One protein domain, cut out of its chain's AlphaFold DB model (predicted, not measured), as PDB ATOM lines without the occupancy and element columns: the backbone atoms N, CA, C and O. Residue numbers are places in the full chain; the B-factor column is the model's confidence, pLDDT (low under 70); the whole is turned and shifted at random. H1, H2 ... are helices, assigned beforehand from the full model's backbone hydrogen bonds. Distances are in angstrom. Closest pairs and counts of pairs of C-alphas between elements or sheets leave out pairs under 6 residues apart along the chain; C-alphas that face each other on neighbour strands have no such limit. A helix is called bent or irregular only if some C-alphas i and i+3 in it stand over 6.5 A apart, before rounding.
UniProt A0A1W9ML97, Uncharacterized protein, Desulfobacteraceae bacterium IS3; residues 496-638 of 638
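This is residues 496 to 638 of the 638 residues of an uncharacterized protein of Desulfobacteraceae bacterium IS3 (UniProt A0A1W9ML97). Three helices make the core: H5, the longest, lies in the middle and is crossed by two others, H1 packed on it nearly at a right angle and H4 packed on it at a steep slant, while H1 and H4 stay apart from each other. From this core the domain reaches out both ways in loops and short helices, to H3 at one end of the long axis and to H7 at the other, with H6 between the core and H7; residues 520 to 525, which are H3, stick out. The printed part has 143 residues with seven named helices, H1 to H7 in that order along the chain, and no named strand; its class is all helix, though under half of the residues, 60, are in named elements. It is compact, with a radius of gyration of the C-alphas of 16.6 A, and elongated, spanning 56 by 36 by 26 A.

H5, residues 572 to 584, touches H1, residues 496 to 505; the closest C-alphas, of Gly 498 and Val 578, are 3.8 A apart, and the lines are about perpendicular at 81 degrees. H5 also touches H4, residues 548 to 558, at a steep tilt of 60 degrees, opposite ways; the closest C-alphas are those of Ala 552 and Ala 575, 4.8 A apart. H1 and H4 are apart. H6, residues 618 to 623, is close to H5 but not clearly touching, with C-alphas 580 and 623 closest at 6.4 A, and likewise to H4, with C-alphas 548 and 622 closest at 6.5 A. H7, residues 627 to 636, is apart from H6, but only just, the closest C-alphas being 8.2 A apart. H2, residues 507 to 510, and H1 meet only through their link. H3, residues 520 to 525, touches no helix and stands free. Each O i to N i+4 pair is within hydrogen-bond range in H1, H4, H5, H6 and H7; H3 has 0 of 2, with 1 of 3 O i to N i+3 pairs within range, and H2 is too short for an i+4 pair.

H5 is 18.3 A long from first to last C-alpha, H4 15.1 A, H7 14.4 A, H1 14.2 A, H3 10.8 A, H6 8.7 A and H2 4.9 A. H3 is irregular: C-alphas 521 and 524 are 9.4 A apart. H1 begins at C-alpha 496 (-23.791, 25.261, -20.923), H5 begins at C-alpha 572 (-15.200, 27.625, -7.134), and H7 ends at C-alpha 636 (-7.420, 1.375, -1.518).

The C-alphas farthest apart are those of Ser 521 and Lys 638, at 58.2 A. The printed part has no cut and ends at the chain's last residue. The links H3 to H4, H4 to H5 and H5 to H6 are long, with 22, 13 and 33 residues. Mean pLDDT of the printed part is 90.8; residues 525, 562, 564, 567 and 638 are under 70.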
ATOM      1  N   LYS A 496     -22.952  24.115 -20.514       96.56
ATOM      2  CA  LYS A 496     -23.791  25.261 -20.923       96.56
ATOM      3  C   LYS A 496     -23.647  26.432 -19.959       96.56
ATOM      4  O   LYS A 496     -23.607  27.594 -20.369       96.56
ATOM      5  N   LYS A 497     -23.528  26.134 -18.660       95.38
ATOM      6  CA  LYS A 497     -23.129  27.145 -17.669       95.38
ATOM      7  C   LYS A 497     -21.717  27.651 -17.953       95.38
ATOM      8  O   LYS A 497     -21.492  28.856 -17.909       95.38
ATOM      9  N   GLY A 498     -20.787  26.745 -18.262       96.12
ATOM     10  CA  GLY A 498     -19.408  27.098 -18.596       96.12
ATOM     11  C   GLY A 498     -19.298  28.005 -19.823       96.12
ATOM     12  O   GLY A 498     -18.609  29.017 -19.759       96.12
ATOM     13  N   GLU A 499     -20.041  27.699 -20.885       94.50
ATOM     14  CA  GLU A 499     -20.186  28.529 -22.085       94.50
ATOM     15  C   GLU A 499     -20.710  29.924 -21.742       94.50
ATOM     16  O   GLU A 499     -20.108  30.929 -22.107       94.50
ATOM     17  N   SER A 500     -21.786  30.002 -20.957       87.00
ATOM     18  CA  SER A 500     -22.368  31.292 -20.566       87.00
ATOM     19  C   SER A 500     -21.365  32.159 -19.793       87.00
ATOM     20  O   SER A 500     -21.260  33.360 -20.039       87.00
ATOM     21  N   LEU A 501     -20.590  31.557 -18.884       88.62
ATOM     22  CA  LEU A 501     -19.520  32.247 -18.153       88.62
ATOM     23  C   LEU A 501     -18.379  32.679 -19.084       88.62
ATOM     24  O   LEU A 501     -17.838  33.773 -18.918       88.62
ATOM     25  N   TYR A 502     -18.035  31.847 -20.069       91.19
ATOM     26  CA  TYR A 502     -17.007  32.146 -21.059       91.19
ATOM     27  C   TYR A 502     -17.362  33.379 -21.893       91.19
ATOM     28  O   TYR A 502     -16.561  34.312 -21.968       91.19
ATOM     29  N   LEU A 503     -18.578  33.419 -22.447       83.38
ATOM     30  CA  LEU A 503     -19.070  34.540 -23.256       83.38
ATOM     31  C   LEU A 503     -19.039  35.860 -22.469       83.38
ATOM     32  O   LEU A 503     -18.673  36.904 -22.998       83.38
ATOM     33  N   ILE A 504     -19.371  35.814 -21.175       76.94
ATOM     34  CA  ILE A 504     -19.458  37.015 -20.331       76.94
ATOM     35  C   ILE A 504     -18.080  37.498 -19.858       76.94
ATOM     36  O   ILE A 504     -17.867  38.699 -19.720       76.94
ATOM     37  N   SER A 505     -17.161  36.582 -19.539       82.06
ATOM     38  CA  SER A 505     -15.965  36.910 -18.741       82.06
ATOM     39  C   SER A 505     -14.631  36.522 -19.382       82.06
ATOM     40  O   SER A 505     -13.582  36.951 -18.901       82.06
ATOM     41  N   CYS A 506     -14.631  35.705 -20.436       89.31
ATOM     42  CA  CYS A 506     -13.408  35.171 -21.046       89.31
ATOM     43  C   CYS A 506     -13.245  35.586 -22.512       89.31
ATOM     44  O   CYS A 506     -12.128  35.919 -22.916       89.31
ATOM     45  N   GLN A 507     -14.337  35.612 -23.284       89.31
ATOM     46  CA  GLN A 507     -14.338  35.921 -24.719       89.31
ATOM     47  C   GLN A 507     -13.684  37.271 -25.033       89.31
ATOM     48  O   GLN A 507     -12.913  37.373 -25.984       89.31
ATOM     49  N   ALA A 508     -13.910  38.283 -24.191       86.56
ATOM     50  CA  ALA A 508     -13.328  39.619 -24.345       86.56
ATOM     51  C   ALA A 508     -11.791  39.616 -24.444       86.56
ATOM     52  O   ALA A 508     -11.201  40.551 -24.975       86.56
ATOM     53  N   CYS A 509     -11.125  38.584 -23.921       90.19
ATOM     54  CA  CYS A 509      -9.682  38.408 -24.065       90.19
ATOM     55  C   CYS A 509      -9.350  37.281 -25.049       90.19
ATOM     56  O   CYS A 509      -8.502  37.460 -25.916       90.19
ATOM     57  N   HIS A 510      -9.996  36.122 -24.907       94.00
ATOM     58  CA  HIS A 510      -9.599  34.899 -25.606       94.00
ATOM     59  C   HIS A 510     -10.261  34.687 -26.976       94.00
ATOM     60  O   HIS A 510      -9.905  33.725 -27.650       94.00
ATOM     61  N   GLY A 511     -11.175  35.564 -27.397       91.81
ATOM     62  CA  GLY A 511     -11.951  35.394 -28.626       91.81
ATOM     63  C   GLY A 511     -13.146  34.460 -28.440       91.81
ATOM     64  O   GLY A 511     -13.277  33.797 -27.419       91.81
ATOM     65  N   GLU A 512     -14.058  34.431 -29.409       89.50
ATOM     66  CA  GLU A 512     -15.209  33.509 -29.396       89.50
ATOM     67  C   GLU A 512     -14.766  32.062 -29.660       89.50
ATOM     68  O   GLU A 512     -15.271  31.118 -29.057       89.50
ATOM     69  N   ASP A 513     -13.754  31.900 -30.510       91.88
ATOM     70  CA  ASP A 513     -13.149  30.627 -30.892       91.88
ATOM     71  C   ASP A 513     -11.985  30.208 -29.981       91.88
ATOM     72  O   ASP A 513     -11.312  29.218 -30.271       91.88
ATOM     73  N   GLY A 514     -11.721  30.956 -28.904       94.19
ATOM     74  CA  GLY A 514     -10.649  30.676 -27.956       94.19
ATOM     75  C   GLY A 514      -9.243  30.721 -28.539       94.19
ATOM     76  O   GLY A 514      -8.330  30.207 -27.886       94.19
ATOM     77  N   ALA A 515      -9.042  31.308 -29.724       93.00
ATOM     78  CA  ALA A 515      -7.736  31.412 -30.373       93.00
ATOM     79  C   ALA A 515      -6.795  32.425 -29.693       93.00
ATOM     80  O   ALA A 515      -5.597  32.459 -29.983       93.00
ATOM     81  N   GLY A 516      -7.306  33.218 -28.751       93.38
ATOM     82  CA  GLY A 516      -6.561  34.314 -28.155       93.38
ATOM     83  C   GLY A 516      -6.445  35.491 -29.117       93.38
ATOM     84  O   GLY A 516      -7.273  35.676 -30.004       93.38
ATOM     85  N   TYR A 517      -5.406  36.303 -28.940       93.00
ATOM     86  CA  TYR A 517      -5.151  37.432 -29.823       93.00
ATOM     87  C   TYR A 517      -3.678  37.547 -30.175       93.00
ATOM     88  O   TYR A 517      -2.810  37.611 -29.295       93.00
ATOM     89  N   ARG A 518      -3.415  37.634 -31.478       91.25
ATOM     90  CA  ARG A 518      -2.103  37.906 -32.045       91.25
ATOM     91  C   ARG A 518      -2.087  39.311 -32.656       91.25
ATOM     92  O   ARG A 518      -2.859  39.545 -33.585       91.25
ATOM     93  N   PRO A 519      -1.207  40.208 -32.182       90.62
ATOM     94  CA  PRO A 519      -1.115  41.565 -32.712       90.62
ATOM     95  C   PRO A 519      -0.691  41.625 -34.179       90.62
ATOM     96  O   PRO A 519       0.009  40.736 -34.665       90.62
ATOM     97  N   ARG A 520      -1.017  42.727 -34.854       88.50
ATOM     98  CA  ARG A 520      -0.581  43.044 -36.224       88.50
ATOM     99  C   ARG A 520       0.942  43.067 -36.346       88.50
ATOM    100  O   ARG A 520       1.491  42.424 -37.240       88.50
ATOM    101  N   SER A 521       1.610  43.688 -35.369       85.00
ATOM    102  CA  SER A 521       3.077  43.777 -35.270       85.00
ATOM    103  C   SER A 521       3.780  42.417 -35.233       85.00
ATOM    104  O   SER A 521       4.973  42.309 -35.513       85.00
ATOM    105  N   ALA A 522       3.050  41.365 -34.858       80.44
ATOM    106  CA  ALA A 522       3.582  40.025 -34.706       80.44
ATOM    107  C   ALA A 522       3.833  39.346 -36.071       80.44
ATOM    108  O   ALA A 522       4.667  38.444 -36.160       80.44
ATOM    109  N   GLY A 523       3.134  39.758 -37.136       78.44
ATOM    110  CA  GLY A 523       3.155  39.058 -38.423       78.44
ATOM    111  C   GLY A 523       2.779  37.574 -38.291       78.44
ATOM    112  O   GLY A 523       2.193  37.151 -37.293       78.44
ATOM    113  N   ASP A 524       3.143  36.756 -39.284       70.44
ATOM    114  CA  ASP A 524       2.723  35.347 -39.333       70.44
ATOM    115  C   ASP A 524       3.385  34.435 -38.290       70.44
ATOM    116  O   ASP A 524       2.820  33.396 -37.950       70.44
ATOM    117  N   ASN A 525       4.510  34.859 -37.714       67.06
ATOM    118  CA  ASN A 525       5.312  34.061 -36.786       67.06
ATOM    119  C   ASN A 525       5.519  34.745 -35.423       67.06
ATOM    120  O   ASN A 525       6.467  34.423 -34.711       67.06
ATOM    121  N   GLY A 526       4.684  35.712 -35.037       71.25
ATOM    122  CA  GLY A 526       4.878  36.452 -33.787       71.25
ATOM    123  C   GLY A 526       4.011  36.001 -32.605       71.25
ATOM    124  O   GLY A 526       3.059  35.227 -32.729       71.25
ATOM    125  N   VAL A 527       4.383  36.494 -31.423       80.75
ATOM    126  CA  VAL A 527       3.812  36.109 -30.121       80.75
ATOM    127  C   VAL A 527       2.375  36.596 -29.977       80.75
ATOM    128  O   VAL A 527       2.047  37.725 -30.335       80.75
ATOM    129  N   HIS A 528       1.529  35.750 -29.394       89.44
ATOM    130  CA  HIS A 528       0.180  36.144 -29.007       89.44
ATOM    131  C   HIS A 528       0.217  37.001 -27.736       89.44
ATOM    132  O   HIS A 528       0.844  36.623 -26.745       89.44
ATOM    133  N   ALA A 529      -0.485  38.136 -27.750       89.69
ATOM    134  CA  ALA A 529      -0.692  38.961 -26.561       89.69
ATOM    135  C   ALA A 529      -1.638  38.266 -25.572       89.69
ATOM    136  O   ALA A 529      -1.427  38.317 -24.364       89.69
ATOM    137  N   VAL A 530      -2.647  37.559 -26.091       92.94
ATOM    138  CA  VAL A 530      -3.547  36.717 -25.296       92.94
ATOM    139  C   VAL A 530      -3.460  35.282 -25.808       92.94
ATOM    140  O   VAL A 530      -3.612  35.075 -27.010       92.94
ATOM    141  N   PRO A 531      -3.212  34.280 -24.947       93.94
ATOM    142  CA  PRO A 531      -2.979  32.917 -25.406       93.94
ATOM    143  C   PRO A 531      -4.258  32.234 -25.915       93.94
ATOM    144  O   PRO A 531      -5.332  32.452 -25.334       93.94
ATOM    145  N   PRO A 532      -4.140  31.333 -26.908       95.38
ATOM    146  CA  PRO A 532      -5.195  30.382 -27.224       95.38
ATOM    147  C   PRO A 532      -5.463  29.442 -26.047       95.38
ATOM    148  O   PRO A 532      -4.545  28.986 -25.359       95.38
ATOM    149  N   LEU A 533      -6.734  29.116 -25.829       96.31
ATOM    150  CA  LEU A 533      -7.180  28.188 -24.788       96.31
ATOM    151  C   LEU A 533      -7.361  26.760 -25.311       96.31
ATOM    152  O   LEU A 533      -7.168  25.798 -24.559       96.31
ATOM    153  N   TRP A 534      -7.660  26.605 -26.600       96.69
ATOM    154  CA  TRP A 534      -7.805  25.324 -27.294       96.69
ATOM    155  C   TRP A 534      -7.358  25.431 -28.760       96.69
ATOM    156  O   TRP A 534      -6.780  26.436 -29.169       96.69
ATOM    157  N   GLY A 535      -7.555  24.366 -29.538       95.75
ATOM    158  CA  GLY A 535      -7.067  24.257 -30.911       95.75
ATOM    159  C   GLY A 535      -5.583  23.893 -30.994       95.75
ATOM    160  O   GLY A 535      -4.897  23.719 -29.984       95.75
ATOM    161  N   ASN A 536      -5.075  23.774 -32.225       92.88
ATOM    162  CA  ASN A 536      -3.712  23.297 -32.505       92.88
ATOM    163  C   ASN A 536      -2.609  24.182 -31.906       92.88
ATOM    164  O   ASN A 536      -1.516  23.700 -31.631       92.88
ATOM    165  N   ASN A 537      -2.917  25.455 -31.663       92.56
ATOM    166  CA  ASN A 537      -1.985  26.436 -31.116       92.56
ATOM    167  C   ASN A 537      -1.974  26.484 -29.576       92.56
ATOM    168  O   ASN A 537      -1.270  27.317 -29.008       92.56
ATOM    169  N   SER A 538      -2.721  25.610 -28.893       95.38
ATOM    170  CA  SER A 538      -2.796  25.550 -27.427       95.38
ATOM    171  C   SER A 538      -1.913  24.437 -26.828       95.38
ATOM    172  O   SER A 538      -1.165  23.735 -27.515       95.38
ATOM    173  N   TYR A 539      -1.962  24.289 -25.506       96.06
ATOM    174  CA  TYR A 539      -1.317  23.207 -24.770       96.06
ATOM    175  C   TYR A 539      -1.948  21.848 -25.102       96.06
ATOM    176  O   TYR A 539      -3.144  21.742 -25.383       96.06
ATOM    177  N   ASN A 540      -1.152  20.778 -25.023       95.88
ATOM    178  CA  ASN A 540      -1.637  19.436 -25.339       95.88
ATOM    179  C   ASN A 540      -2.372  18.767 -24.161       95.88
ATOM    180  O   ASN A 540      -2.342  19.240 -23.022       95.88
ATOM    181  N   LYS A 541      -3.027  17.626 -24.418       93.81
ATOM    182  CA  LYS A 541      -3.774  16.866 -23.391       93.81
ATOM    183  C   LYS A 541      -2.914  16.393 -22.210       93.81
ATOM    184  O   LYS A 541      -3.477  16.129 -21.150       93.81
ATOM    185  N   GLY A 542      -1.588  16.328 -22.347       93.75
ATOM    186  CA  GLY A 542      -0.659  15.996 -21.260       93.75
ATOM    187  C   GLY A 542      -0.344  17.165 -20.316       93.75
ATOM    188  O   GLY A 542       0.228  16.956 -19.240       93.75
ATOM    189  N   ALA A 543      -0.688  18.402 -20.680       95.25
ATOM    190  CA  ALA A 543      -0.404  19.579 -19.868       95.25
ATOM    191  C   ALA A 543      -1.166  19.566 -18.533       95.25
ATOM    192  O   ALA A 543      -2.220  18.961 -18.387       95.25
ATOM    193  N   GLY A 544      -0.656  20.272 -17.521       94.62
ATOM    194  CA  GLY A 544      -1.395  20.428 -16.261       94.62
ATOM    195  C   GLY A 544      -2.742  21.134 -16.453       94.62
ATOM    196  O   GLY A 544      -3.706  20.777 -15.784       94.62
ATOM    197  N   MET A 545      -2.799  22.088 -17.387       95.56
ATOM    198  CA  MET A 545      -3.971  22.923 -17.658       95.56
ATOM    199  C   MET A 545      -5.105  22.185 -18.389       95.56
ATOM    200  O   MET A 545      -6.244  22.636 -18.341       95.56
ATOM    201  N   SER A 546      -4.838  21.014 -18.983       95.88
ATOM    202  CA  SER A 546      -5.886  20.151 -19.557       95.88
ATOM    203  C   SER A 546      -6.702  19.410 -18.492       95.88
ATOM    204  O   SER A 546      -7.697  18.761 -18.810       95.88
ATOM    205  N   ARG A 547      -6.275  19.470 -17.224       96.62
ATOM    206  CA  ARG A 547      -6.952  18.823 -16.101       96.62
ATOM    207  C   ARG A 547      -7.929  19.785 -15.440       96.62
ATOM    208  O   ARG A 547      -7.532  20.873 -15.013       96.62
ATOM    209  N   LEU A 548      -9.184  19.363 -15.302       97.81
ATOM    210  CA  LEU A 548     -10.286  20.227 -14.874       97.81
ATOM    211  C   LEU A 548     -10.037  20.922 -13.528       97.81
ATOM    212  O   LEU A 548     -10.208  22.135 -13.431       97.81
ATOM    213  N   LEU A 549      -9.589  20.208 -12.491       97.31
ATOM    214  CA  LEU A 549      -9.420  20.823 -11.170       97.31
ATOM    215  C   LEU A 549      -8.230  21.785 -11.147       97.31
ATOM    216  O   LEU A 549      -8.270  22.795 -10.445       97.31
ATOM    217  N   THR A 550      -7.189  21.509 -11.936       96.50
ATOM    218  CA  THR A 550      -6.036  22.413 -12.093       96.50
ATOM    219  C   THR A 550      -6.436  23.685 -12.837       96.50
ATOM    220  O   THR A 550      -6.116  24.784 -12.389       96.50
ATOM    221  N   ALA A 551      -7.188  23.537 -13.926       97.38
ATOM    222  CA  ALA A 551      -7.732  24.643 -14.698       97.38
ATOM    223  C   ALA A 551      -8.677  25.518 -13.864       97.38
ATOM    224  O   ALA A 551      -8.479  26.726 -13.785       97.38
ATOM    225  N   ALA A 552      -9.630  24.915 -13.150       97.06
ATOM    226  CA  ALA A 552     -10.542  25.630 -12.259       97.06
ATOM    227  C   ALA A 552      -9.795  26.360 -11.129       97.06
ATOM    228  O   ALA A 552     -10.107  27.505 -10.810       97.06
ATOM    229  N   SER A 553      -8.756  25.737 -10.562       95.19
ATOM    230  CA  SER A 553      -7.877  26.366  -9.565       95.19
ATOM    231  C   SER A 553      -7.166  27.605 -10.115       95.19
ATOM    232  O   SER A 553      -7.082  28.632  -9.438       95.19
ATOM    233  N   PHE A 554      -6.653  27.513 -11.344       95.00
ATOM    234  CA  PHE A 554      -5.981  28.619 -12.014       95.00
ATOM    235  C   PHE A 554      -6.958  29.749 -12.346       95.00
ATOM    236  O   PHE A 554      -6.672  30.900 -12.021       95.00
ATOM    237  N   VAL A 555      -8.123  29.415 -12.911       94.25
ATOM    238  CA  VAL A 555      -9.196  30.365 -13.230       94.25
ATOM    239  C   VAL A 555      -9.630  31.113 -11.981       94.25
ATOM    240  O   VAL A 555      -9.597  32.338 -11.964       94.25
ATOM    241  N   ARG A 556      -9.943  30.386 -10.901       90.88
ATOM    242  CA  ARG A 556     -10.370  30.964  -9.624       90.88
ATOM    243  C   ARG A 556      -9.397  32.032  -9.131       90.88
ATOM    244  O   ARG A 556      -9.842  33.055  -8.635       90.88
ATOM    245  N   ALA A 557      -8.091  31.799  -9.231       88.38
ATOM    246  CA  ALA A 557      -7.096  32.700  -8.659       88.38
ATOM    247  C   ALA A 557      -6.591  33.791  -9.613       88.38
ATOM    248  O   ALA A 557      -6.086  34.802  -9.132       88.38
ATOM    249  N   ASN A 558      -6.689  33.588 -10.930       87.81
ATOM    250  CA  ASN A 558      -5.966  34.409 -11.905       87.81
ATOM    251  C   ASN A 558      -6.816  34.928 -13.062       87.81
ATOM    252  O   ASN A 558      -6.306  35.766 -13.809       87.81
ATOM    253  N   MET A 559      -8.053  34.442 -13.222       89.69
ATOM    254  CA  MET A 559      -8.927  34.812 -14.332       89.69
ATOM    255  C   MET A 559     -10.267  35.397 -13.868       89.69
ATOM    256  O   MET A 559     -10.823  34.938 -12.866       89.69
ATOM    257  N   PRO A 560     -10.815  36.366 -14.623       85.31
ATOM    258  CA  PRO A 560     -10.205  37.081 -15.759       85.31
ATOM    259  C   PRO A 560      -8.923  37.840 -15.373       85.31
ATOM    260  O   PRO A 560      -8.618  37.961 -14.182       85.31
ATOM    261  N   LEU A 561      -8.136  38.285 -16.361       82.56
ATOM    262  CA  LEU A 561      -6.840  38.937 -16.125       82.56
ATOM    263  C   LEU A 561      -6.956  40.021 -15.035       82.56
ATOM    264  O   LEU A 561      -7.951  40.736 -14.963       82.56
ATOM    265  N   GLY A 562      -5.948  40.115 -14.164       69.69
ATOM    266  CA  GLY A 562      -5.938  41.066 -13.042       69.69
ATOM    267  C   GLY A 562      -6.745  40.637 -11.815       69.69
ATOM    268  O   GLY A 562      -6.690  41.316 -10.794       69.69
ATOM    269  N   THR A 563      -7.424  39.486 -11.860       74.81
ATOM    270  CA  THR A 563      -8.053  38.896 -10.671       74.81
ATOM    271  C   THR A 563      -6.997  38.640  -9.587       74.81
ATOM    272  O   THR A 563      -6.026  37.918  -9.854       74.81
ATOM    273  N   PRO A 564      -7.158  39.202  -8.372       69.25
ATOM    274  CA  PRO A 564      -6.343  38.844  -7.225       69.25
ATOM    275  C   PRO A 564      -6.960  37.633  -6.516       69.25
ATOM    276  O   PRO A 564      -8.172  37.564  -6.304       69.25
ATOM    277  N   TRP A 565      -6.135  36.694  -6.060       75.12
ATOM    278  CA  TRP A 565      -6.618  35.473  -5.400       75.12
ATOM    279  C   TRP A 565      -7.378  35.730  -4.086       75.12
ATOM    280  O   TRP A 565      -8.101  34.852  -3.615       75.12
ATOM    281  N   GLN A 566      -7.216  36.914  -3.483       72.38
ATOM    282  CA  GLN A 566      -7.947  37.360  -2.294       72.38
ATOM    283  C   GLN A 566      -9.354  37.882  -2.620       72.38
ATOM    284  O   GLN A 566     -10.205  37.891  -1.731       72.38
ATOM    285  N   ARG A 567      -9.589  38.323  -3.866       69.94
ATOM    286  CA  ARG A 567     -10.902  38.747  -4.400       69.94
ATOM    287  C   ARG A 567     -11.202  38.088  -5.758       69.94
ATOM    288  O   ARG A 567     -11.343  38.759  -6.780       69.94
ATOM    289  N   PRO A 568     -11.210  36.755  -5.783       77.69
ATOM    290  CA  PRO A 568     -11.291  35.961  -7.002       77.69
ATOM    291  C   PRO A 568     -12.647  36.116  -7.690       77.69
ATOM    292  O   PRO A 568     -13.620  35.881  -6.980       77.69
ATOM    293  N   MET A 569     -12.714  36.438  -9.000       76.75
ATOM    294  CA  MET A 569     -13.930  36.826  -9.770       76.75
ATOM    295  C   MET A 569     -14.973  35.712  -9.995       76.75
ATOM    296  O   MET A 569     -16.170  35.982 -10.044       76.75
ATOM    297  N   PHE A 570     -14.535  34.463 -10.104       85.44
ATOM    298  CA  PHE A 570     -15.430  33.310 -10.231       85.44
ATOM    299  C   PHE A 570     -15.481  32.552  -8.929       85.44
ATOM    300  O   PHE A 570     -14.417  32.234  -8.418       85.44
ATOM    301  N   THR A 571     -16.646  32.172  -8.414       88.31
ATOM    302  CA  THR A 571     -16.753  31.148  -7.358       88.31
ATOM    303  C   THR A 571     -16.061  29.836  -7.765       88.31
ATOM    304  O   THR A 571     -15.738  29.619  -8.931       88.31
ATOM    305  N   GLU A 572     -15.805  28.933  -6.810       92.31
ATOM    306  CA  GLU A 572     -15.200  27.625  -7.134       92.31
ATOM    307  C   GLU A 572     -16.079  26.801  -8.096       92.31
ATOM    308  O   GLU A 572     -15.546  26.112  -8.961       92.31
ATOM    309  N   GLU A 573     -17.408  26.924  -7.995       94.31
ATOM    310  CA  GLU A 573     -18.375  26.281  -8.897       94.31
ATOM    311  C   GLU A 573     -18.364  26.900 -10.302       94.31
ATOM    312  O   GLU A 573     -18.313  26.185 -11.299       94.31
ATOM    313  N   GLU A 574     -18.350  28.229 -10.411       93.50
ATOM    314  CA  GLU A 574     -18.263  28.894 -11.718       93.50
ATOM    315  C   GLU A 574     -16.926  28.591 -12.406       93.50
ATOM    316  O   GLU A 574     -16.903  28.241 -13.586       93.50
ATOM    317  N   ALA A 575     -15.818  28.636 -11.655       95.62
ATOM    318  CA  ALA A 575     -14.493  28.279 -12.155       95.62
ATOM    319  C   ALA A 575     -14.446  26.820 -12.642       95.62
ATOM    320  O   ALA A 575     -13.805  26.528 -13.648       95.62
ATOM    321  N   TYR A 576     -15.152  25.915 -11.958       97.62
ATOM    322  CA  TYR A 576     -15.318  24.520 -12.362       97.62
ATOM    323  C   TYR A 576     -16.065  24.386 -13.695       97.62
ATOM    324  O   TYR A 576     -15.617  23.666 -14.584       97.62
ATOM    325  N   HIS A 577     -17.167  25.115 -13.876       97.94
ATOM    326  CA  HIS A 577     -17.946  25.077 -15.112       97.94
ATOM    327  C   HIS A 577     -17.204  25.671 -16.312       97.94
ATOM    328  O   HIS A 577     -17.121  25.025 -17.357       97.94
ATOM    329  N   VAL A 578     -16.624  26.866 -16.173       97.50
ATOM    330  CA  VAL A 578     -15.915  27.520 -17.287       97.50
ATOM    331  C   VAL A 578     -14.634  26.771 -17.666       97.50
ATOM    332  O   VAL A 578     -14.322  26.650 -18.850       97.50
ATOM    333  N   ALA A 579     -13.934  26.181 -16.687       98.19
ATOM    334  CA  ALA A 579     -12.776  25.333 -16.951       98.19
ATOM    335  C   ALA A 579     -13.138  24.051 -17.701       98.19
ATOM    336  O   ALA A 579     -12.376  23.619 -18.562       98.19
ATOM    337  N   ALA A 580     -14.293  23.451 -17.404       98.44
ATOM    338  CA  ALA A 580     -14.783  22.296 -18.147       98.44
ATOM    339  C   ALA A 580     -15.122  22.660 -19.594       98.44
ATOM    340  O   ALA A 580     -14.759  21.910 -20.496       98.44
ATOM    341  N   TYR A 581     -15.750  23.819 -19.814       98.56
ATOM    342  CA  TYR A 581     -16.087  24.306 -21.150       98.56
ATOM    343  C   TYR A 581     -14.847  24.494 -22.026       98.56
ATOM    344  O   TYR A 581     -14.734  23.851 -23.066       98.56
ATOM    345  N   PHE A 582     -13.850  25.281 -21.603       97.50
ATOM    346  CA  PHE A 582     -12.682  25.469 -22.473       97.50
ATOM    347  C   PHE A 582     -11.827  24.201 -22.616       97.50
ATOM    348  O   PHE A 582     -11.095  24.079 -23.598       97.50
ATOM    349  N   ASN A 583     -11.894  23.256 -21.667       97.62
ATOM    350  CA  ASN A 583     -11.214  21.961 -21.771       97.62
ATOM    351  C   ASN A 583     -11.989  20.914 -22.584       97.62
ATOM    352  O   ASN A 583     -11.387  19.901 -22.949       97.62
ATOM    353  N   SER A 584     -13.263  21.152 -22.926       97.31
ATOM    354  CA  SER A 584     -14.023  20.245 -23.794       97.31
ATOM    355  C   SER A 584     -13.661  20.355 -25.271       97.31
ATOM    356  O   SER A 584     -13.972  19.449 -26.039       97.31
ATOM    357  N   PHE A 585     -12.980  21.431 -25.669       97.50
ATOM    358  CA  PHE A 585     -12.529  21.629 -27.043       97.50
ATOM    359  C   PHE A 585     -11.258  20.845 -27.371       97.50
ATOM    360  O   PHE A 585     -10.380  20.635 -26.517       97.50
ATOM    361  N   ASP A 586     -11.153  20.477 -28.648       96.12
ATOM    362  CA  ASP A 586     -10.017  19.763 -29.209       96.12
ATOM    363  C   ASP A 586      -8.708  20.538 -29.065       96.12
ATOM    364  O   ASP A 586      -8.649  21.769 -29.098       96.12
ATOM    365  N   ARG A 587      -7.632  19.776 -28.876       95.75
ATOM    366  CA  ARG A 587      -6.260  20.260 -28.718       95.75
ATOM    367  C   ARG A 587      -5.281  19.131 -29.042       95.75
ATOM    368  O   ARG A 587      -5.700  17.966 -29.041       95.75
ATOM    369  N   PRO A 588      -3.989  19.437 -29.243       95.94
ATOM    370  CA  PRO A 588      -2.989  18.422 -29.526       95.94
ATOM    371  C   PRO A 588      -2.969  17.305 -28.479       95.94
ATOM    372  O   PRO A 588      -3.219  17.514 -27.285       95.94
ATOM    373  N   VAL A 589      -2.653  16.096 -28.926       91.88
ATOM    374  CA  VAL A 589      -2.475  14.926 -28.064       91.88
ATOM    375  C   VAL A 589      -0.989  14.618 -28.013       91.88
ATOM    376  O   VAL A 589      -0.335  14.567 -29.048       91.88
ATOM    377  N   ARG A 590      -0.449  14.435 -26.806       86.94
ATOM    378  CA  ARG A 590       0.947  14.029 -26.645       86.94
ATOM    379  C   ARG A 590       1.101  12.567 -27.060       86.94
ATOM    380  O   ARG A 590       0.326  11.723 -26.608       86.94
ATOM    381  N   GLU A 591       2.124  12.278 -27.852       84.56
ATOM    382  CA  GLU A 591       2.525  10.906 -28.159       84.56
ATOM    383  C   GLU A 591       2.928  10.151 -26.885       84.56
ATOM    384  O   GLU A 591       3.489  10.724 -25.949       84.56
ATOM    385  N   ASN A 592       2.635   8.853 -26.832       85.81
ATOM    386  CA  ASN A 592       2.973   7.979 -25.707       85.81
ATOM    387  C   ASN A 592       2.430   8.458 -24.343       85.81
ATOM    388  O   ASN A 592       3.046   8.252 -23.293       85.81
ATOM    389  N   SER A 593       1.274   9.135 -24.330       86.94
ATOM    390  CA  SER A 593       0.635   9.612 -23.092       86.94
ATOM    391  C   SER A 593       0.309   8.481 -22.105       86.94
ATOM    392  O   SER A 593       0.279   8.697 -20.895       86.94
ATOM    393  N   GLU A 594       0.144   7.253 -22.586       88.62
ATOM    394  CA  GLU A 594      -0.031   6.050 -21.784       88.62
ATOM    395  C   GLU A 594       1.190   5.721 -20.916       88.62
ATOM    396  O   GLU A 594       1.025   5.075 -19.881       88.62
ATOM    397  N   ALA A 595       2.392   6.194 -21.261       90.69
ATOM    398  CA  ALA A 595       3.585   6.038 -20.430       90.69
ATOM    399  C   ALA A 595       3.599   6.985 -19.213       90.69
ATOM    400  O   ALA A 595       4.298   6.711 -18.237       90.69
ATOM    401  N   ASP A 596       2.805   8.067 -19.223       92.69
ATOM    402  CA  ASP A 596       2.690   8.954 -18.061       92.69
ATOM    403  C   ASP A 596       2.026   8.212 -16.890       92.69
ATOM    404  O   ASP A 596       0.990   7.561 -17.039       92.69
ATOM    405  N   TYR A 597       2.574   8.396 -15.690       94.25
ATOM    406  CA  TYR A 597       2.189   7.711 -14.454       94.25
ATOM    407  C   TYR A 597       2.308   6.181 -14.579       94.25
ATOM    408  O   TYR A 597       1.278   5.499 -14.615       94.25
ATOM    409  N   PRO A 598       3.536   5.622 -14.626       94.69
ATOM    410  CA  PRO A 598       3.749   4.172 -14.599       94.69
ATOM    411  C   PRO A 598       3.050   3.509 -13.405       94.69
ATOM    412  O   PRO A 598       2.372   2.492 -13.551       94.69
ATOM    413  N   ASP A 599       3.134   4.148 -12.234       93.56
ATOM    414  CA  ASP A 599       2.281   3.842 -11.088       93.56
ATOM    415  C   ASP A 599       0.932   4.564 -11.228       93.56
ATOM    416  O   ASP A 599       0.769   5.739 -10.877       93.56
ATOM    417  N   ARG A 600      -0.059   3.826 -11.734       92.56
ATOM    418  CA  ARG A 600      -1.416   4.324 -11.999       92.56
ATOM    419  C   ARG A 600      -2.131   4.833 -10.748       92.56
ATOM    420  O   ARG A 600      -2.980   5.711 -10.863       92.56
ATOM    421  N   THR A 601      -1.749   4.368  -9.558       90.25
ATOM    422  CA  THR A 601      -2.359   4.811  -8.293       90.25
ATOM    423  C   THR A 601      -1.964   6.241  -7.907       90.25
ATOM    424  O   THR A 601      -2.617   6.865  -7.066       90.25
ATOM    425  N   LYS A 602      -0.909   6.780  -8.533       91.69
ATOM    426  CA  LYS A 602      -0.450   8.166  -8.372       91.69
ATOM    427  C   LYS A 602      -0.972   9.104  -9.466       91.69
ATOM    428  O   LYS A 602      -0.673  10.301  -9.426       91.69
ATOM    429  N   LYS A 603      -1.736   8.588 -10.437       94.56
ATOM    430  CA  LYS A 603      -2.352   9.393 -11.496       94.56
ATOM    431  C   LYS A 603      -3.397  10.336 -10.884       94.56
ATOM    432  O   LYS A 603      -4.191   9.898 -10.050       94.56
ATOM    433  N   PRO A 604      -3.415  11.632 -11.246       95.25
ATOM    434  CA  PRO A 604      -4.429  12.548 -10.751       95.25
ATOM    435  C   PRO A 604      -5.837  12.086 -11.117       95.25
ATOM    436  O   PRO A 604      -6.076  11.636 -12.236       95.25
ATOM    437  N   ILE A 605      -6.776  12.268 -10.190       95.38
ATOM    438  CA  ILE A 605      -8.188  11.905 -10.378       95.38
ATOM    439  C   ILE A 605      -8.851  12.648 -11.544       95.38
ATOM    440  O   ILE A 605      -9.859  12.185 -12.056       95.38
ATOM    441  N   ASP A 606      -8.293  13.792 -11.943       96.25
ATOM    442  CA  ASP A 606      -8.772  14.652 -13.023       96.25
ATOM    443  C   ASP A 606      -7.928  14.529 -14.303       96.25
ATOM    444  O   ASP A 606      -7.908  15.432 -15.139       96.25
ATOM    445  N   CYS A 607      -7.164  13.438 -14.445       95.44
ATOM    446  CA  CYS A 607      -6.358  13.192 -15.634       95.44
ATOM    447  C   CYS A 607      -7.255  12.800 -16.826       95.44
ATOM    448  O   CYS A 607      -7.900  11.748 -16.783       95.44
ATOM    449  N   PRO A 608      -7.262  13.567 -17.932       93.75
ATOM    450  CA  PRO A 608      -8.285  13.437 -18.966       93.75
ATOM    451  C   PRO A 608      -8.045  12.280 -19.947       93.75
ATOM    452  O   PRO A 608      -8.779  12.167 -20.929       93.75
ATOM    453  N   TYR A 609      -7.015  11.456 -19.732       93.81
ATOM    454  CA  TYR A 609      -6.633  10.356 -20.620       93.81
ATOM    455  C   TYR A 609      -6.317   9.058 -19.855       93.81
ATOM    456  O   TYR A 609      -5.715   9.121 -18.773       93.81
ATOM    457  N   PRO A 610      -6.677   7.887 -20.418       93.75
ATOM    458  CA  PRO A 610      -6.378   6.559 -19.872       93.75
ATOM    459  C   PRO A 610      -4.878   6.206 -19.981       93.75
ATOM    460  O   PRO A 610      -4.091   7.007 -20.487       93.75
ATOM    461  N   PRO A 611      -4.434   5.042 -19.470       94.31
ATOM    462  CA  PRO A 611      -5.181   4.078 -18.648       94.31
ATOM    463  C   PRO A 611      -5.328   4.528 -17.184       94.31
ATOM    464  O   PRO A 611      -4.545   5.352 -16.695       94.31
ATOM    465  N   TYR A 612      -6.336   3.977 -16.504       95.25
ATOM    466  CA  TYR A 612      -6.673   4.223 -15.096       95.25
ATOM    467  C   TYR A 612      -6.496   2.940 -14.265       95.25
ATOM    468  O   TYR A 612      -6.406   1.850 -14.823       95.25
ATOM    469  N   SER A 613      -6.410   3.057 -12.934       93.62
ATOM    470  CA  SER A 613      -6.368   1.896 -12.009       93.62
ATOM    471  C   SER A 613      -7.717   1.568 -11.355       93.62
ATOM    472  O   SER A 613      -7.789   0.869 -10.333       93.62
ATOM    473  N   ASP A 614      -8.770   2.136 -11.920       94.94
ATOM    474  CA  ASP A 614     -10.155   2.052 -11.494       94.94
ATOM    475  C   ASP A 614     -11.057   1.822 -12.719       94.94
ATOM    476  O   ASP A 614     -10.575   1.798 -13.851       94.94
ATOM    477  N   GLU A 615     -12.348   1.618 -12.464       95.62
ATOM    478  CA  GLU A 615     -13.366   1.316 -13.480       95.62
ATOM    479  C   GLU A 615     -14.202   2.556 -13.861       95.62
ATOM    480  O   GLU A 615     -15.252   2.430 -14.495       95.62
ATOM    481  N   PHE A 616     -13.809   3.761 -13.426       97.62
ATOM    482  CA  PHE A 616     -14.552   4.974 -13.762       97.62
ATOM    483  C   PHE A 616     -14.300   5.362 -15.224       97.62
ATOM    484  O   PHE A 616     -13.235   5.122 -15.798       97.62
ATOM    485  N   SER A 617     -15.301   5.970 -15.862       97.75
ATOM    486  CA  SER A 617     -15.178   6.358 -17.266       97.75
ATOM    487  C   SER A 617     -14.185   7.511 -17.442       97.75
ATOM    488  O   SER A 617     -14.033   8.373 -16.571       97.75
ATOM    489  N   GLN A 618     -13.555   7.589 -18.617       96.38
ATOM    490  CA  GLN A 618     -12.724   8.739 -18.991       96.38
ATOM    491  C   GLN A 618     -13.499  10.060 -18.875       96.38
ATOM    492  O   GLN A 618     -12.956  11.055 -18.406       96.38
ATOM    493  N   GLU A 619     -14.778  10.060 -19.253       97.12
ATOM    494  CA  GLU A 619     -15.645  11.232 -19.130       97.12
ATOM    495  C   GLU A 619     -15.792  11.681 -17.667       97.12
ATOM    496  O   GLU A 619     -15.740  12.877 -17.378       97.12
ATOM    497  N   GLN A 620     -15.903  10.743 -16.722       97.88
ATOM    498  CA  GLN A 620     -15.966  11.073 -15.300       97.88
ATOM    499  C   GLN A 620     -14.634  11.642 -14.783       97.88
ATOM    500  O   GLN A 620     -14.642  12.578 -13.985       97.88
ATOM    501  N   HIS A 621     -13.490  11.148 -15.262       97.31
ATOM    502  CA  HIS A 621     -12.185  11.757 -14.972       97.31
ATOM    503  C   HIS A 621     -12.018  13.151 -15.594       97.31
ATOM    504  O   HIS A 621     -11.280  13.978 -15.063       97.31
ATOM    505  N   GLN A 622     -12.691  13.438 -16.709       96.19
ATOM    506  CA  GLN A 622     -12.630  14.745 -17.365       96.19
ATOM    507  C   GLN A 622     -13.539  15.778 -16.696       96.19
ATOM    508  O   GLN A 622     -13.122  16.919 -16.511       96.19
ATOM    509  N   TYR A 623     -14.758  15.387 -16.313       97.69
ATOM    510  CA  TYR A 623     -15.821  16.331 -15.944       97.69
ATOM    511  C   TYR A 623     -16.462  16.074 -14.581       97.69
ATOM    512  O   TYR A 623     -17.383  16.795 -14.199       97.69
ATOM    513  N   GLY A 624     -16.005  15.068 -13.838       96.75
ATOM    514  CA  GLY A 624     -16.590  14.665 -12.566       96.75
ATOM    515  C   GLY A 624     -17.922  13.904 -12.707       96.75
ATOM    516  O   GLY A 624     -18.362  13.601 -13.818       96.75
ATOM    517  N   PRO A 625     -18.590  13.582 -11.582       97.19
ATOM    518  CA  PRO A 625     -18.202  13.920 -10.212       97.19
ATOM    519  C   PRO A 625     -16.916  13.212  -9.764       97.19
ATOM    520  O   PRO A 625     -16.721  12.018  -9.997       97.19
ATOM    521  N   PHE A 626     -16.059  13.953  -9.060       96.56
ATOM    522  CA  PHE A 626     -14.759  13.462  -8.586       96.56
ATOM    523  C   PHE A 626     -14.827  12.730  -7.244       96.56
ATOM    524  O   PHE A 626     -13.931  11.951  -6.919       96.56
ATOM    525  N   GLN A 627     -15.882  12.951  -6.457       95.62
ATOM    526  CA  GLN A 627     -16.003  12.385  -5.114       95.62
ATOM    527  C   GLN A 627     -15.975  10.845  -5.088       95.62
ATOM    528  O   GLN A 627     -15.217  10.304  -4.281       95.62
ATOM    529  N   PRO A 628     -16.678  10.121  -5.989       95.88
ATOM    530  CA  PRO A 628     -16.589   8.660  -6.050       95.88
ATOM    531  C   PRO A 628     -15.161   8.155  -6.310       95.88
ATOM    532  O   PRO A 628     -14.714   7.198  -5.675       95.88
ATOM    533  N   ILE A 629     -14.413   8.843  -7.183       95.62
ATOM    534  CA  ILE A 629     -13.013   8.527  -7.497       95.62
ATOM    535  C   ILE A 629     -12.138   8.757  -6.253       95.62
ATOM    536  O   ILE A 629     -11.348   7.898  -5.860       95.62
ATOM    537  N   ILE A 630     -12.319   9.897  -5.575       93.50
ATOM    538  CA  ILE A 630     -11.610  10.228  -4.328       93.50
ATOM    539  C   ILE A 630     -11.855   9.156  -3.259       93.50
ATOM    540  O   ILE A 630     -10.919   8.732  -2.579       93.50
ATOM    541  N   GLU A 631     -13.100   8.721  -3.085       94.00
ATOM    542  CA  GLU A 631     -13.471   7.701  -2.104       94.00
ATOM    543  C   GLU A 631     -12.887   6.328  -2.438       94.00
ATOM    544  O   GLU A 631     -12.392   5.645  -1.537       94.00
ATOM    545  N   PHE A 632     -12.879   5.942  -3.715       93.88
ATOM    546  CA  PHE A 632     -12.254   4.707  -4.183       93.88
ATOM    547  C   PHE A 632     -10.764   4.648  -3.818       93.88
ATOM    548  O   PHE A 632     -10.319   3.702  -3.161       93.88
ATOM    549  N   TYR A 633      -9.998   5.694  -4.145       90.31
ATOM    550  CA  TYR A 633      -8.567   5.737  -3.830       90.31
ATOM    551  C   TYR A 633      -8.283   5.887  -2.332       90.31
ATOM    552  O   TYR A 633      -7.281   5.363  -1.846       90.31
ATOM    553  N   LYS A 634      -9.166   6.544  -1.566       89.88
ATOM    554  CA  LYS A 634      -9.071   6.564  -0.095       89.88
ATOM    555  C   LYS A 634      -9.255   5.174   0.513       89.88
ATOM    556  O   LYS A 634      -8.580   4.870   1.492       89.88
ATOM    557  N   LYS A 635     -10.149   4.347  -0.040       89.06
ATOM    558  CA  LYS A 635     -10.372   2.968   0.422       89.06
ATOM    559  C   LYS A 635      -9.201   2.048   0.077       89.06
ATOM    560  O   LYS A 635      -8.830   1.264   0.928       89.06
ATOM    561  N   LYS A 636      -8.591   2.181  -1.109       81.25
ATOM    562  CA  LYS A 636      -7.420   1.375  -1.518       81.25
ATOM    563  C   LYS A 636      -6.117   1.698  -0.764       81.25
ATOM    564  O   LYS A 636      -5.190   0.901  -0.812       81.25
ATOM    565  N   LYS A 637      -6.013   2.878  -0.138       73.50
ATOM    566  CA  LYS A 637      -4.849   3.294   0.674       73.50
ATOM    567  C   LYS A 637      -4.934   2.866   2.146       73.50
ATOM    568  O   LYS A 637      -3.958   3.059   2.867       73.50
ATOM    569  N   LYS A 638      -6.096   2.383   2.590       50.03
ATOM    570  CA  LYS A 638      -6.284   1.711   3.880       50.03
ATOM    571  C   LYS A 638      -6.100   0.218   3.678       50.03
ATOM    572  O   LYS A 638      -5.617  -0.411   4.638       50.03
TER     573      LYS A 638